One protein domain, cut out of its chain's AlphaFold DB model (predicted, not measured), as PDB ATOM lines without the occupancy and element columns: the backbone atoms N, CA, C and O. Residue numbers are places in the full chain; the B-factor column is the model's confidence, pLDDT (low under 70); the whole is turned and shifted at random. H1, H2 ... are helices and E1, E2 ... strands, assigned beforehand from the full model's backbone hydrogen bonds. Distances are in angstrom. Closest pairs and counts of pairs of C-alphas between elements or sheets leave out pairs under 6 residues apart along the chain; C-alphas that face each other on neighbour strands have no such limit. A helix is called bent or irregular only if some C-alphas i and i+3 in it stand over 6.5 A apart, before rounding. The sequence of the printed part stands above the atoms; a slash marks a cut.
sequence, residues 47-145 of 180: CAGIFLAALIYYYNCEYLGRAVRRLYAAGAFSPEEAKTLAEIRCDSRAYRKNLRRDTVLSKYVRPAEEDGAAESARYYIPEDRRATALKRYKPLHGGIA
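AT A GLANCE: This is residues 47 to 145 of the 180 residues of an uncharacterized protein of Oscillospiraceae bacterium (UniProt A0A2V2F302). A long helix, H1, leads into a head of short elements and loops, and its residues 47 to 54 stick out free at one end of the longest axis. In the head H2 lies nearest the middle, with H3, H4 and the short strand E1 about it and two long loop stretches winding round; residues 83 to 84 and 110 to 111 pair with E1 from its two sides, and after H4 the tail, residues 137 to 145, runs back toward the side of H1. The printed part has 99 residues, with four named helices and one named strand in the order H1, H2, H3, E1, H4; the class is mostly helix, though under half of the residues are in named elements. The whole is compact, with a radius of gyration of the C-alphas of 13.8 A, yet elongated, spanning 46 by 25 by 22 A.

IN THESE COORDINATES: H1, residues 47 to 63, begins at C-alpha 47 (73.564, 6.553, 34.837) and is 22.5 A long. It is neither bent nor irregular, but only just: C-alphas 60 and 63 are 6.1 A apart. H2 is residues 65 to 73, 12.3 A, and H3 is residues 93 to 100, 10.6 A. E1, residues 122 to 124, begins at C-alpha 122 (34.524, 3.863, 46.364). H4, residues 127 to 136, is 14.9 A long and ends at C-alpha 136 (53.952, -5.945, 45.598). H4 is irregular, with C-alphas 128 and 131 7.5 A apart.

HOW THE PARTS SIT: H1 and H2 meet only through their link. H1 and H4 are close but not clearly touching, the closest C-alphas being those of Cys 61 and Arg 136, 7.2 A apart. They run opposite ways at a shallow tilt of 32 degrees, only just short of steep. H2 and H4 only just touch, with 3 pairs of C-alphas within 8 A, the closest those of Val 68 and Ala 133 at 7.3 A; they run opposite ways at a steep tilt of 49 degrees. H2 and H3 are close but not clearly touching, with the C-alphas of Ala 67 and Tyr 95 closest at 7.8 A, and stand about perpendicular at 75 degrees. The closest C-alphas of H2 and E1 are those of Leu 71 and Tyr 124, 6.7 A apart. E1 pairs with no named strand, but residues 83 to 84 and 110 to 111 pair with it, both antiparallel. H3 is apart from H1, E1 and H4. In H2 and H3 every O i to N i+4 pair is within hydrogen-bond range; in H1 12 of 13 are, in H4 4 of 6.

THE WHOLE: The two C-alphas farthest apart are those of Cys 47 and Glu 80, at 47.3 A. The printed part has no cut. The links H2 to H3 and H3 to E1 are long, with 19 and 21 residues. Mean pLDDT of the printed part is 81.4; residues 101 to 102 and 114 to 120 are under 70.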
ATOM      1  N   CYS A  47      73.882   5.970  33.530       93.50
ATOM      2  CA  CYS A  47      73.564   6.553  34.837       93.50
ATOM      3  C   CYS A  47      72.174   7.208  34.846       93.50
ATOM      4  O   CYS A  47      71.398   7.027  35.792       93.50
ATOM      5  N   ALA A  48      71.825   7.919  33.769       92.50
ATOM      6  CA  ALA A  48      70.501   8.499  33.570       92.50
ATOM      7  C   ALA A  48      69.416   7.417  33.469       92.50
ATOM      8  O   ALA A  48      68.359   7.551  34.086       92.50
ATOM      9  N   GLY A  49      69.684   6.321  32.755       95.69
ATOM     10  CA  GLY A  49      68.781   5.176  32.641       95.69
ATOM     11  C   GLY A  49      68.500   4.507  33.989       95.69
ATOM     12  O   GLY A  49      67.342   4.239  34.310       95.69
ATOM     13  N   ILE A  50      69.532   4.311  34.816       94.94
ATOM     14  CA  ILE A  50      69.395   3.774  36.181       94.94
ATOM     15  C   ILE A  50      68.511   4.691  37.033       94.94
ATOM     16  O   ILE A  50      67.581   4.225  37.697       94.94
ATOM     17  N   PHE A  51      68.755   6.003  36.987       95.06
ATOM     18  CA  PHE A  51      67.951   6.955  37.748       95.06
ATOM     19  C   PHE A  51      66.494   6.993  37.265       95.06
ATOM     20  O   PHE A  51      65.564   6.980  38.074       95.06
ATOM     21  N   LEU A  52      66.270   6.959  35.950       95.94
ATOM     22  CA  LEU A  52      64.931   6.890  35.370       95.94
ATOM     23  C   LEU A  52      64.192   5.613  35.794       95.94
ATOM     24  O   LEU A  52      63.015   5.673  36.154       95.94
ATOM     25  N   ALA A  53      64.875   4.468  35.818       94.25
ATOM     26  CA  ALA A  53      64.309   3.217  36.313       94.25
ATOM     27  C   ALA A  53      63.896   3.330  37.791       94.25
ATOM     28  O   ALA A  53      62.797   2.906  38.157       94.25
ATOM     29  N   ALA A  54      64.720   3.970  38.625       93.12
ATOM     30  CA  ALA A  54      64.389   4.241  40.022       93.12
ATOM     31  C   ALA A  54      63.162   5.160  40.168       93.12
ATOM     32  O   ALA A  54      62.291   4.885  40.995       93.12
ATOM     33  N   LEU A  55      63.037   6.204  39.338       92.75
ATOM     34  CA  LEU A  55      61.856   7.077  39.306       92.75
ATOM     35  C   LEU A  55      60.582   6.304  38.950       92.75
ATOM     36  O   LEU A  55      59.563   6.441  39.632       92.75
ATOM     37  N   ILE A  56      60.635   5.472  37.907       90.94
ATOM     38  CA  ILE A  56      59.505   4.635  37.478       90.94
ATOM     39  C   ILE A  56      59.122   3.654  38.589       90.94
ATOM     40  O   ILE A  56      57.937   3.477  38.889       90.94
ATOM     41  N   TYR A  57      60.113   3.029  39.222       89.88
ATOM     42  CA  TYR A  57      59.898   2.112  40.331       89.88
ATOM     43  C   TYR A  57      59.252   2.817  41.530       89.88
ATOM     44  O   TYR A  57      58.233   2.350  42.039       89.88
ATOM     45  N   TYR A  58      59.767   3.979  41.937       90.81
ATOM     46  CA  TYR A  58      59.183   4.777  43.013       90.81
ATOM     47  C   TYR A  58      57.754   5.216  42.689       90.81
ATOM     48  O   TYR A  58      56.865   5.095  43.530       90.81
ATOM     49  N   TYR A  59      57.488   5.681  41.468       88.81
ATOM     50  CA  TYR A  59      56.137   6.062  41.064       88.81
ATOM     51  C   TYR A  59      55.163   4.878  41.169       88.81
ATOM     52  O   TYR A  59      54.092   4.992  41.769       88.81
ATOM     53  N   ASN A  60      55.551   3.720  40.637       86.31
ATOM     54  CA  ASN A  60      54.680   2.554  40.601       86.31
ATOM     55  C   ASN A  60      54.513   1.893  41.970       86.31
ATOM     56  O   ASN A  60      53.389   1.611  42.367       86.31
ATOM     57  N   CYS A  61      55.595   1.628  42.694       83.62
ATOM     58  CA  CYS A  61      55.555   0.851  43.935       83.62
ATOM     59  C   CYS A  61      55.343   1.723  45.178       83.62
ATOM     60  O   CYS A  61      54.604   1.331  46.086       83.62
ATOM     61  N   GLU A  62      55.935   2.918  45.219       87.12
ATOM     62  CA  GLU A  62      55.842   3.793  46.386       87.12
ATOM     63  C   GLU A  62      54.658   4.751  46.268       87.12
ATOM     64  O   GLU A  62      53.741   4.666  47.085       87.12
ATOM     65  N   TYR A  63      54.624   5.610  45.240       86.50
ATOM     66  CA  TYR A  63      53.571   6.615  45.067       86.50
ATOM     67  C   TYR A  63      52.198   5.960  44.893       86.50
ATOM     68  O   TYR A  63      51.333   6.175  45.739       86.50
ATOM     69  N   LEU A  64      51.997   5.129  43.862       86.56
ATOM     70  CA  LEU A  64      50.705   4.463  43.636       86.56
ATOM     71  C   LEU A  64      50.373   3.449  44.741       86.56
ATOM     72  O   LEU A  64      49.216   3.336  45.148       86.56
ATOM     73  N   GLY A  65      51.385   2.773  45.292       85.56
ATOM     74  CA  GLY A  65      51.213   1.819  46.389       85.56
ATOM     75  C   GLY A  65      50.653   2.424  47.677       85.56
ATOM     76  O   GLY A  65      50.050   1.700  48.468       85.56
ATOM     77  N   ARG A  66      50.763   3.747  47.885       86.88
ATOM     78  CA  ARG A  66      50.141   4.420  49.040       86.88
ATOM     79  C   ARG A  66      48.630   4.234  49.086       86.88
ATOM     80  O   ARG A  66      48.102   4.035  50.175       86.88
ATOM     81  N   ALA A  67      47.953   4.255  47.938       86.44
ATOM     82  CA  ALA A  67      46.509   4.038  47.886       86.44
ATOM     83  C   ALA A  67      46.149   2.632  48.392       86.44
ATOM     84  O   ALA A  67      45.315   2.493  49.280       86.44
ATOM     85  N   VAL A  68      46.859   1.604  47.916       87.00
ATOM     86  CA  VAL A  68      46.659   0.208  48.340       87.00
ATOM     87  C   VAL A  68      46.948   0.035  49.831       87.00
ATOM     88  O   VAL A  68      46.145  -0.545  50.555       87.00
ATOM     89  N   ARG A  69      48.070   0.575  50.324       87.38
ATOM     90  CA  ARG A  69      48.440   0.487  51.747       87.38
ATOM     91  C   ARG A  69      47.414   1.170  52.651       87.38
ATOM     92  O   ARG A  69      47.114   0.653  53.723       87.38
ATOM     93  N   ARG A  70      46.862   2.310  52.228       87.19
ATOM     94  CA  ARG A  70      45.841   3.028  53.004       87.19
ATOM     95  C   ARG A  70      44.474   2.361  52.950       87.19
ATOM     96  O   ARG A  70      43.828   2.310  53.986       87.19
ATOM     97  N   LEU A  71      44.069   1.802  51.810       86.62
ATOM     98  CA  LEU A  71      42.866   0.964  51.723       86.62
ATOM     99  C   LEU A  71      42.981  -0.258  52.637       86.62
ATOM    100  O   LEU A  71      42.057  -0.558  53.386       86.62
ATOM    101  N   TYR A  72      44.151  -0.898  52.646       86.81
ATOM    102  CA  TYR A  72      44.434  -2.016  53.539       86.81
ATOM    103  C   TYR A  72      44.363  -1.612  55.020       86.81
ATOM    104  O   TYR A  72      43.711  -2.286  55.810       86.81
ATOM    105  N   ALA A  73      45.009  -0.506  55.403       86.62
ATOM    106  CA  ALA A  73      44.973   0.006  56.775       86.62
ATOM    107  C   ALA A  73      43.566   0.450  57.205       86.62
ATOM    108  O   ALA A  73      43.237   0.423  58.385       86.62
ATOM    109  N   ALA A  74      42.741   0.858  56.243       86.38
ATOM    110  CA  ALA A  74      41.367   1.271  56.452       86.38
ATOM    111  C   ALA A  74      40.364   0.109  56.524       86.38
ATOM    112  O   ALA A  74      39.188   0.384  56.755       86.38
ATOM    113  N   GLY A  75      40.813  -1.134  56.314       83.56
ATOM    114  CA  GLY A  75      39.963  -2.322  56.342       83.56
ATOM    115  C   GLY A  75      39.035  -2.472  55.135       83.56
ATOM    116  O   GLY A  75      38.069  -3.207  55.224       83.56
ATOM    117  N   ALA A  76      39.295  -1.784  54.018       85.69
ATOM    118  CA  ALA A  76      38.408  -1.790  52.852       85.69
ATOM    119  C   ALA A  76      38.569  -3.081  52.022       85.69
ATOM    120  O   ALA A  76      39.225  -3.073  50.971       85.69
ATOM    121  N   PHE A  77      38.022  -4.197  52.515       84.50
ATOM    122  CA  PHE A  77      38.144  -5.525  51.891       84.50
ATOM    123  C   PHE A  77      36.874  -5.991  51.179       84.50
ATOM    124  O   PHE A  77      36.932  -6.884  50.335       84.50
ATOM    125  N   SER A  78      35.747  -5.353  51.473       82.44
ATOM    126  CA  SER A  78      34.447  -5.647  50.883       82.44
ATOM    127  C   SER A  78      33.858  -4.417  50.176       82.44
ATOM    128  O   SER A  78      34.296  -3.290  50.430       82.44
ATOM    129  N   PRO A  79      32.862  -4.599  49.287       81.19
ATOM    130  CA  PRO A  79      32.139  -3.482  48.673       81.19
ATOM    131  C   PRO A  79      31.470  -2.557  49.700       81.19
ATOM    132  O   PRO A  79      31.406  -1.350  49.481       81.19
ATOM    133  N   GLU A  80      31.014  -3.103  50.831       79.94
ATOM    134  CA  GLU A  80      30.352  -2.352  51.907       79.94
ATOM    135  C   GLU A  80      31.334  -1.468  52.689       79.94
ATOM    136  O   GLU A  80      31.005  -0.350  53.083       79.94
ATOM    137  N   GLU A  81      32.574  -1.932  52.849       82.44
ATOM    138  CA  GLU A  81      33.664  -1.215  53.525       82.44
ATOM    139  C   GLU A  81      34.506  -0.362  52.563       82.44
ATOM    140  O   GLU A  81      35.554   0.179  52.940       82.44
ATOM    141  N   ALA A  82      34.087  -0.258  51.301       81.69
ATOM    142  CA  ALA A  82      34.819   0.463  50.276       81.69
ATOM    143  C   ALA A  82      34.924   1.953  50.624       81.69
ATOM    144  O   ALA A  82      33.945   2.599  51.004       81.69
ATOM    145  N   LYS A  83      36.119   2.522  50.438       83.00
ATOM    146  CA  LYS A  83      36.400   3.922  50.782       83.00
ATOM    147  C   LYS A  83      36.683   4.769  49.562       83.00
ATOM    148  O   LYS A  83      37.241   4.295  48.569       83.00
ATOM    149  N   THR A  84      36.321   6.042  49.641       84.00
ATOM    150  CA  THR A  84      36.649   7.008  48.587       84.00
ATOM    151  C   THR A  84      38.132   7.388  48.628       84.00
ATOM    152  O   THR A  84      38.798   7.313  49.663       84.00
ATOM    153  N   LEU A  85      38.674   7.848  47.492       80.81
ATOM    154  CA  LEU A  85      40.054   8.354  47.427       80.81
ATOM    155  C   LEU A  85      40.285   9.562  48.352       80.81
ATOM    156  O   LEU A  85      41.390   9.727  48.875       80.81
ATOM    157  N   ALA A  86      39.248  10.373  48.580       81.12
ATOM    158  CA  ALA A  86      39.270  11.491  49.516       81.12
ATOM    159  C   ALA A  86      39.415  11.017  50.971       81.12
ATOM    160  O   ALA A  86      40.286  11.513  51.689       81.12
ATOM    161  N   GLU A  87      38.661   9.993  51.381       82.75
ATOM    162  CA  GLU A  87      38.735   9.414  52.732       82.75
ATOM    163  C   GLU A  87      40.117   8.838  53.050       82.75
ATOM    164  O   GLU A  87      40.646   9.035  54.145       82.75
ATOM    165  N   ILE A  88      40.760   8.185  52.079       84.06
ATOM    166  CA  ILE A  88      42.125   7.664  52.240       84.06
ATOM    167  C   ILE A  88      43.212   8.726  51.986       84.06
ATOM    168  O   ILE A  88      44.398   8.395  51.912       84.06
ATOM    169  N   ARG A  89      42.851  10.011  51.846       82.88
ATOM    170  CA  ARG A  89      43.763  11.137  51.555       82.88
ATOM    171  C   ARG A  89      44.647  10.909  50.316       82.88
ATOM    172  O   ARG A  89      45.807  11.332  50.284       82.88
ATOM    173  N   CYS A  90      44.136  10.190  49.322       80.38
ATOM    174  CA  CYS A  90      44.776   9.922  48.031       80.38
ATOM    175  C   CYS A  90      43.971  10.552  46.887       80.38
ATOM    176  O   CYS A  90      43.840   9.965  45.814       80.38
ATOM    177  N   ASP A  91      43.454  11.762  47.100       78.75
ATOM    178  CA  ASP A  91      42.672  12.476  46.099       78.75
ATOM    179  C   ASP A  91      43.555  13.277  45.133       78.75
ATOM    180  O   ASP A  91      43.629  14.503  45.166       78.75
ATOM    181  N   SER A  92      44.300  12.570  44.286       81.31
ATOM    182  CA  SER A  92      45.066  13.207  43.214       81.31
ATOM    183  C   SER A  92      44.611  12.716  41.847       81.31
ATOM    184  O   SER A  92      44.234  11.552  41.663       81.31
ATOM    185  N   ARG A  93      44.716  13.594  40.839       80.50
ATOM    186  CA  ARG A  93      44.404  13.274  39.433       80.50
ATOM    187  C   ARG A  93      45.181  12.051  38.932       80.50
ATOM    188  O   ARG A  93      44.686  11.320  38.077       80.50
ATOM    189  N   ALA A  94      46.375  11.809  39.477       80.69
ATOM    190  CA  ALA A  94      47.185  10.644  39.147       80.69
ATOM    191  C   ALA A  94      46.520   9.333  39.594       80.69
ATOM    192  O   ALA A  94      46.458   8.401  38.793       80.69
ATOM    193  N   TYR A  95      45.976   9.255  40.813       82.75
ATOM    194  CA  TYR A  95      45.269   8.053  41.272       82.75
ATOM    195  C   TYR A  95      43.991   7.823  40.464       82.75
ATOM    196  O   TYR A  95      43.811   6.731  39.927       82.75
ATOM    197  N   ARG A  96      43.170   8.868  40.268       78.56
ATOM    198  CA  ARG A  96      41.934   8.780  39.465       78.56
ATOM    199  C   ARG A  96      42.214   8.281  38.038       78.56
ATOM    200  O   ARG A  96      41.513   7.414  37.527       78.56
ATOM    201  N   LYS A  97      43.279   8.780  37.396       80.62
ATOM    202  CA  LYS A  97      43.690   8.350  36.047       80.62
ATOM    203  C   LYS A  97      44.173   6.897  36.011       80.62
ATOM    204  O   LYS A  97      43.853   6.189  35.060       80.62
ATOM    205  N   ASN A  98      44.944   6.463  37.010       80.38
ATOM    206  CA  ASN A  98      45.476   5.098  37.060       80.38
ATOM    207  C   ASN A  98      44.405   4.058  37.423       80.38
ATOM    208  O   ASN A  98      44.494   2.935  36.950       80.38
ATOM    209  N   LEU A  99      43.384   4.422  38.200       78.62
ATOM    210  CA  LEU A  99      42.267   3.524  38.522       78.62
ATOM    211  C   LEU A  99      41.241   3.409  37.385       78.62
ATOM    212  O   LEU A  99      40.579   2.388  37.270       78.62
ATOM    213  N   ARG A 100      41.134   4.432  36.524       71.25
ATOM    214  CA  ARG A 100      40.266   4.422  35.331       71.25
ATOM    215  C   ARG A 100      40.815   3.618  34.155       71.25
ATOM    216  O   ARG A 100      40.053   3.193  33.297       71.25
ATOM    217  N   ARG A 101      42.136   3.501  34.049       68.50
ATOM    218  CA  ARG A 101      42.795   2.719  32.997       68.50
ATOM    219  C   ARG A 101      43.120   1.337  33.545       68.50
ATOM    220  O   ARG A 101      43.372   1.229  34.739       68.50
ATOM    221  N   ASP A 102      43.187   0.325  32.678       69.56
ATOM    222  CA  ASP A 102      43.657  -1.022  33.040       69.56
ATOM    223  C   ASP A 102      45.177  -1.026  33.310       69.56
ATOM    224  O   ASP A 102      46.001  -1.549  32.558       69.56
ATOM    225  N   THR A 103      45.575  -0.300  34.353       75.06
ATOM    226  CA  THR A 103      46.956  -0.146  34.793       75.06
ATOM    227  C   THR A 103      47.293  -1.187  35.849       75.06
ATOM    228  O   THR A 103      46.466  -1.954  36.332       75.06
ATOM    229  N   VAL A 104      48.552  -1.207  36.272       76.19
ATOM    230  CA  VAL A 104      48.986  -2.107  37.342       76.19
ATOM    231  C   VAL A 104      48.197  -1.878  38.638       76.19
ATOM    232  O   VAL A 104      47.967  -2.842  39.354       76.19
ATOM    233  N   LEU A 105      47.758  -0.648  38.933       78.00
ATOM    234  CA  LEU A 105      47.011  -0.336  40.157       78.00
ATOM    235  C   LEU A 105      45.567  -0.863  40.113       78.00
ATOM    236  O   LEU A 105      45.113  -1.451  41.095       78.00
ATOM    237  N   SER A 106      44.868  -0.705  38.983       77.88
ATOM    238  CA  SER A 106      43.483  -1.179  38.813       77.88
ATOM    239  C   SER A 106      43.372  -2.702  38.902       77.88
ATOM    240  O   SER A 106      42.333  -3.236  39.275       77.88
ATOM    241  N   LYS A 107      44.463  -3.433  38.644       81.06
ATOM    242  CA  LYS A 107      44.497  -4.893  38.813       81.06
ATOM    243  C   LYS A 107      44.329  -5.341  40.264       81.06
ATOM    244  O   LYS A 107      43.910  -6.475  40.475       81.06
ATOM    245  N   TYR A 108      44.631  -4.506  41.255       82.50
ATOM    246  CA  TYR A 108      44.573  -4.890  42.676       82.50
ATOM    247  C   TYR A 108      43.436  -4.229  43.454       82.50
ATOM    248  O   TYR A 108      43.212  -4.590  44.605       82.50
ATOM    249  N   VAL A 109      42.735  -3.272  42.850       82.94
ATOM    250  CA  VAL A 109      41.710  -2.463  43.508       82.94
ATOM    251  C   VAL A 109      40.469  -2.453  42.626       82.94
ATOM    252  O   VAL A 109      40.576  -2.155  41.439       82.94
ATOM    253  N   ARG A 110      39.300  -2.766  43.191       81.88
ATOM    254  CA  ARG A 110      38.026  -2.747  42.466       81.88
ATOM    255  C   ARG A 110      37.150  -1.574  42.902       81.88
ATOM    256  O   ARG A 110      37.163  -1.233  44.087       81.88
ATOM    257  N   PRO A 111      36.408  -0.952  41.971       81.25
ATOM    258  CA  PRO A 111      35.322  -0.059  42.337       81.25
ATOM    259  C   PRO A 111      34.174  -0.870  42.964       81.25
ATOM    260  O   PRO A 111      33.935  -2.013  42.571       81.25
ATOM    261  N   ALA A 112      33.496  -0.300  43.958       77.25
ATOM    262  CA  ALA A 112      32.314  -0.899  44.588       77.25
ATOM    263  C   ALA A 112      31.036  -0.719  43.750       77.25
ATOM    264  O   ALA A 112      30.133  -1.542  43.839       77.25
ATOM    265  N   GLU A 113      30.985   0.320  42.916       71.94
ATOM    266  CA  GLU A 113      29.873   0.615  42.009       71.94
ATOM    267  C   GLU A 113      30.384   0.585  40.561       71.94
ATOM    268  O   GLU A 113      31.419   1.187  40.265       71.94
ATOM    269  N   GLU A 114      29.680  -0.114  39.665       59.28
ATOM    270  CA  GLU A 114      30.072  -0.240  38.249       59.28
ATOM    271  C   GLU A 114      29.855   1.054  37.439       59.28
ATOM    272  O   GLU A 114      30.560   1.251  36.453       59.28
ATOM    273  N   ASP A 115      28.985   1.974  37.891       53.41
ATOM    274  CA  ASP A 115      28.545   3.143  37.098       53.41
ATOM    275  C   ASP A 115      28.538   4.510  37.832       53.41
ATOM    276  O   ASP A 115      28.073   5.522  37.302       53.41
ATOM    277  N   GLY A 116      29.076   4.606  39.050       43.28
ATOM    278  CA  GLY A 116      28.986   5.825  39.871       43.28
ATOM    279  C   GLY A 116      30.041   6.893  39.549       43.28
ATOM    280  O   GLY A 116      31.230   6.597  39.441       43.28
ATOM    281  N   ALA A 117      29.611   8.154  39.426       49.25
ATOM    282  CA  ALA A 117      30.407   9.350  39.128       49.25
ATOM    283  C   ALA A 117      31.864   9.316  39.646       49.25
ATOM    284  O   ALA A 117      32.148   9.074  40.816       49.25
ATOM    285  N   ALA A 118      32.804   9.648  38.756       54.59
ATOM    286  CA  ALA A 118      34.261   9.557  38.939       54.59
ATOM    287  C   ALA A 118      34.843  10.202  40.210       54.59
ATOM    288  O   ALA A 118      36.007   9.964  40.538       54.59
ATOM    289  N   GLU A 119      34.080  11.086  40.848       55.25
ATOM    290  CA  GLU A 119      34.483  11.840  42.030       55.25
ATOM    291  C   GLU A 119      34.122  11.139  43.344       55.25
ATOM    292  O   GLU A 119      34.805  11.360  44.340       55.25
ATOM    293  N   SER A 120      33.130  10.244  43.341       61.62
ATOM    294  CA  SER A 120      32.653   9.512  44.523       61.62
ATOM    295  C   SER A 120      32.885   8.003  44.448       61.62
ATOM    296  O   SER A 120      32.406   7.272  45.314       61.62
ATOM    297  N   ALA A 121      33.628   7.523  43.445       74.44
ATOM    298  CA  ALA A 121      33.933   6.105  43.301       74.44
ATOM    299  C   ALA A 121      34.629   5.564  44.565       74.44
ATOM    300  O   ALA A 121      35.705   6.032  44.966       74.44
ATOM    301  N   ARG A 122      33.990   4.580  45.204       80.75
ATOM    302  CA  ARG A 122      34.524   3.863  46.364       80.75
ATOM    303  C   ARG A 122      35.315   2.657  45.895       80.75
ATOM    304  O   ARG A 122      34.895   1.953  44.981       80.75
ATOM    305  N   TYR A 123      36.457   2.426  46.525       84.62
ATOM    306  CA  TYR A 123      37.395   1.387  46.135       84.62
ATOM    307  C   TYR A 123      37.657   0.423  47.291       84.62
ATOM    308  O   TYR A 123      37.773   0.844  48.443       84.62
ATOM    309  N   TYR A 124      37.795  -0.861  46.969       85.31
ATOM    310  CA  TYR A 124      38.161  -1.917  47.913       85.31
ATOM    311  C   TYR A 124      39.203  -2.865  47.305       85.31
ATOM    312  O   TYR A 124      39.405  -2.910  46.085       85.31
ATOM    313  N   ILE A 125      39.907  -3.604  48.161       86.25
ATOM    314  CA  ILE A 125      40.869  -4.634  47.753       86.25
ATOM    315  C   ILE A 125      40.187  -5.993  47.925       86.25
ATOM    316  O   ILE A 125      39.940  -6.379  49.067       86.25
ATOM    317  N   PRO A 126      39.911  -6.734  46.841       84.06
ATOM    318  CA  PRO A 126      39.266  -8.032  46.959       84.06
ATOM    319  C   PRO A 126      40.211  -9.040  47.639       84.06
ATOM    320  O   PRO A 126      41.440  -8.973  47.490       84.06
ATOM    321  N   GLU A 127      39.642  -9.951  48.433       81.44
ATOM    322  CA  GLU A 127      40.412 -10.850  49.303       81.44
ATOM    323  C   GLU A 127      41.409 -11.728  48.532       81.44
ATOM    324  O   GLU A 127      42.543 -11.914  48.984       81.44
ATOM    325  N   ASP A 128      41.038 -12.169  47.326       83.31
ATOM    326  CA  ASP A 128      41.864 -12.964  46.405       83.31
ATOM    327  C   ASP A 128      43.197 -12.277  46.058       83.31
ATOM    328  O   ASP A 128      44.223 -12.932  45.859       83.31
ATOM    329  N   ARG A 129      43.213 -10.940  46.012       82.94
ATOM    330  CA  ARG A 129      44.379 -10.138  45.596       82.94
ATOM    331  C   ARG A 129      45.092  -9.464  46.753       82.94
ATOM    332  O   ARG A 129      46.182  -8.926  46.548       82.94
ATOM    333  N   ARG A 130      44.541  -9.522  47.965       81.38
ATOM    334  CA  ARG A 130      45.056  -8.838  49.160       81.38
ATOM    335  C   ARG A 130      46.513  -9.190  49.464       81.38
ATOM    336  O   ARG A 130      47.353  -8.298  49.603       81.38
ATOM    337  N   ALA A 131      46.831 -10.483  49.516       81.12
ATOM    338  CA  ALA A 131      48.182 -10.956  49.817       81.12
ATOM    339  C   ALA A 131      49.196 -10.544  48.734       81.12
ATOM    340  O   ALA A 131      50.316 -10.126  49.042       81.12
ATOM    341  N   THR A 132      48.797 -10.611  47.464       84.00
ATOM    342  CA  THR A 132      49.638 -10.244  46.316       84.00
ATOM    343  C   THR A 132      49.872  -8.736  46.253       84.00
ATOM    344  O   THR A 132      51.003  -8.294  46.041       84.00
ATOM    345  N   ALA A 133      48.834  -7.937  46.511       83.00
ATOM    346  CA  ALA A 133      48.908  -6.482  46.544       83.00
ATOM    347  C   ALA A 133      49.868  -5.996  47.641       83.00
ATOM    348  O   ALA A 133      50.750  -5.183  47.374       83.00
ATOM    349  N   LEU A 134      49.776  -6.553  48.851       82.00
ATOM    350  CA  LEU A 134      50.690  -6.231  49.953       82.00
ATOM    351  C   LEU A 134      52.142  -6.598  49.655       82.00
ATOM    352  O   LEU A 134      53.045  -5.817  49.949       82.00
ATOM    353  N   LYS A 135      52.382  -7.784  49.081       85.44
ATOM    354  CA  LYS A 135      53.736  -8.209  48.704       85.44
ATOM    355  C   LYS A 135      54.333  -7.275  47.652       85.44
ATOM    356  O   LYS A 135      55.511  -6.943  47.746       85.44
ATOM    357  N   ARG A 136      53.525  -6.835  46.683       83.75
ATOM    358  CA  ARG A 136      53.952  -5.945  45.598       83.75
ATOM    359  C   ARG A 136      54.177  -4.504  46.049       83.75
ATOM    360  O   ARG A 136      55.133  -3.878  45.604       83.75
ATOM    361  N   TYR A 137      53.305  -3.980  46.902       84.56
ATOM    362  CA  TYR A 137      53.325  -2.590  47.359       84.56
ATOM    363  C   TYR A 137      53.920  -2.447  48.760       84.56
ATOM    364  O   TYR A 137      53.474  -1.600  49.542       84.56
ATOM    365  N   LYS A 138      54.940  -3.250  49.084       83.50
ATOM    366  CA  LYS A 138      55.728  -3.026  50.298       83.50
ATOM    367  C   LYS A 138      56.324  -1.613  50.261       83.50
ATOM    368  O   LYS A 138      56.792  -1.193  49.202       83.50
ATOM    369  N   PRO A 139      56.269  -0.871  51.379       78.25
ATOM    370  CA  PRO A 139      56.831   0.466  51.428       78.25
ATOM    371  C   PRO A 139      58.344   0.400  51.221       78.25
ATOM    372  O   PRO A 139      59.024  -0.479  51.757       78.25
ATOM    373  N   LEU A 140      58.859   1.345  50.448       77.19
ATOM    374  CA  LEU A 140      60.284   1.522  50.263       77.19
ATOM    375  C   LEU A 140      60.880   2.165  51.517       77.19
ATOM    376  O   LEU A 140      60.429   3.225  51.960       77.19
ATOM    377  N   HIS A 141      61.913   1.543  52.080       73.31
ATOM    378  CA  HIS A 141      62.650   2.133  53.193       73.31
ATOM    379  C   HIS A 141      63.310   3.440  52.720       73.31
ATOM    380  O   HIS A 141      64.077   3.441  51.761       73.31
ATOM    381  N   GLY A 142      62.969   4.562  53.365       76.31
ATOM    382  CA  GLY A 142      63.510   5.891  53.048       76.31
ATOM    383  C   GLY A 142      62.660   6.761  52.110       76.31
ATOM    384  O   GLY A 142      62.929   7.957  52.004       76.31
ATOM    385  N   GLY A 143      61.608   6.235  51.473       84.50
ATOM    386  CA  GLY A 143      60.670   7.037  50.673       84.50
ATOM    387  C   GLY A 143      61.356   7.919  49.619       84.50
ATOM    388  O   GLY A 143      62.113   7.436  48.790       84.50
ATOM    389  N   ILE A 144      61.091   9.230  49.623       86.75
ATOM    390  CA  ILE A 144      61.721  10.154  48.663       86.75
ATOM    391  C   ILE A 144      63.226  10.337  48.914       86.75
ATOM    392  O   ILE A 144      63.972  10.627  47.982       86.75
ATOM    393  N   ALA A 145      63.694  10.125  50.148       89.38
ATOM    394  CA  ALA A 145      65.110  10.247  50.477       89.38
ATOM    395  C   ALA A 145      65.943   9.169  49.770       89.38
ATOM    396  O   ALA A 145      67.071   9.444  49.373       89.38
TER     397      ALA A 145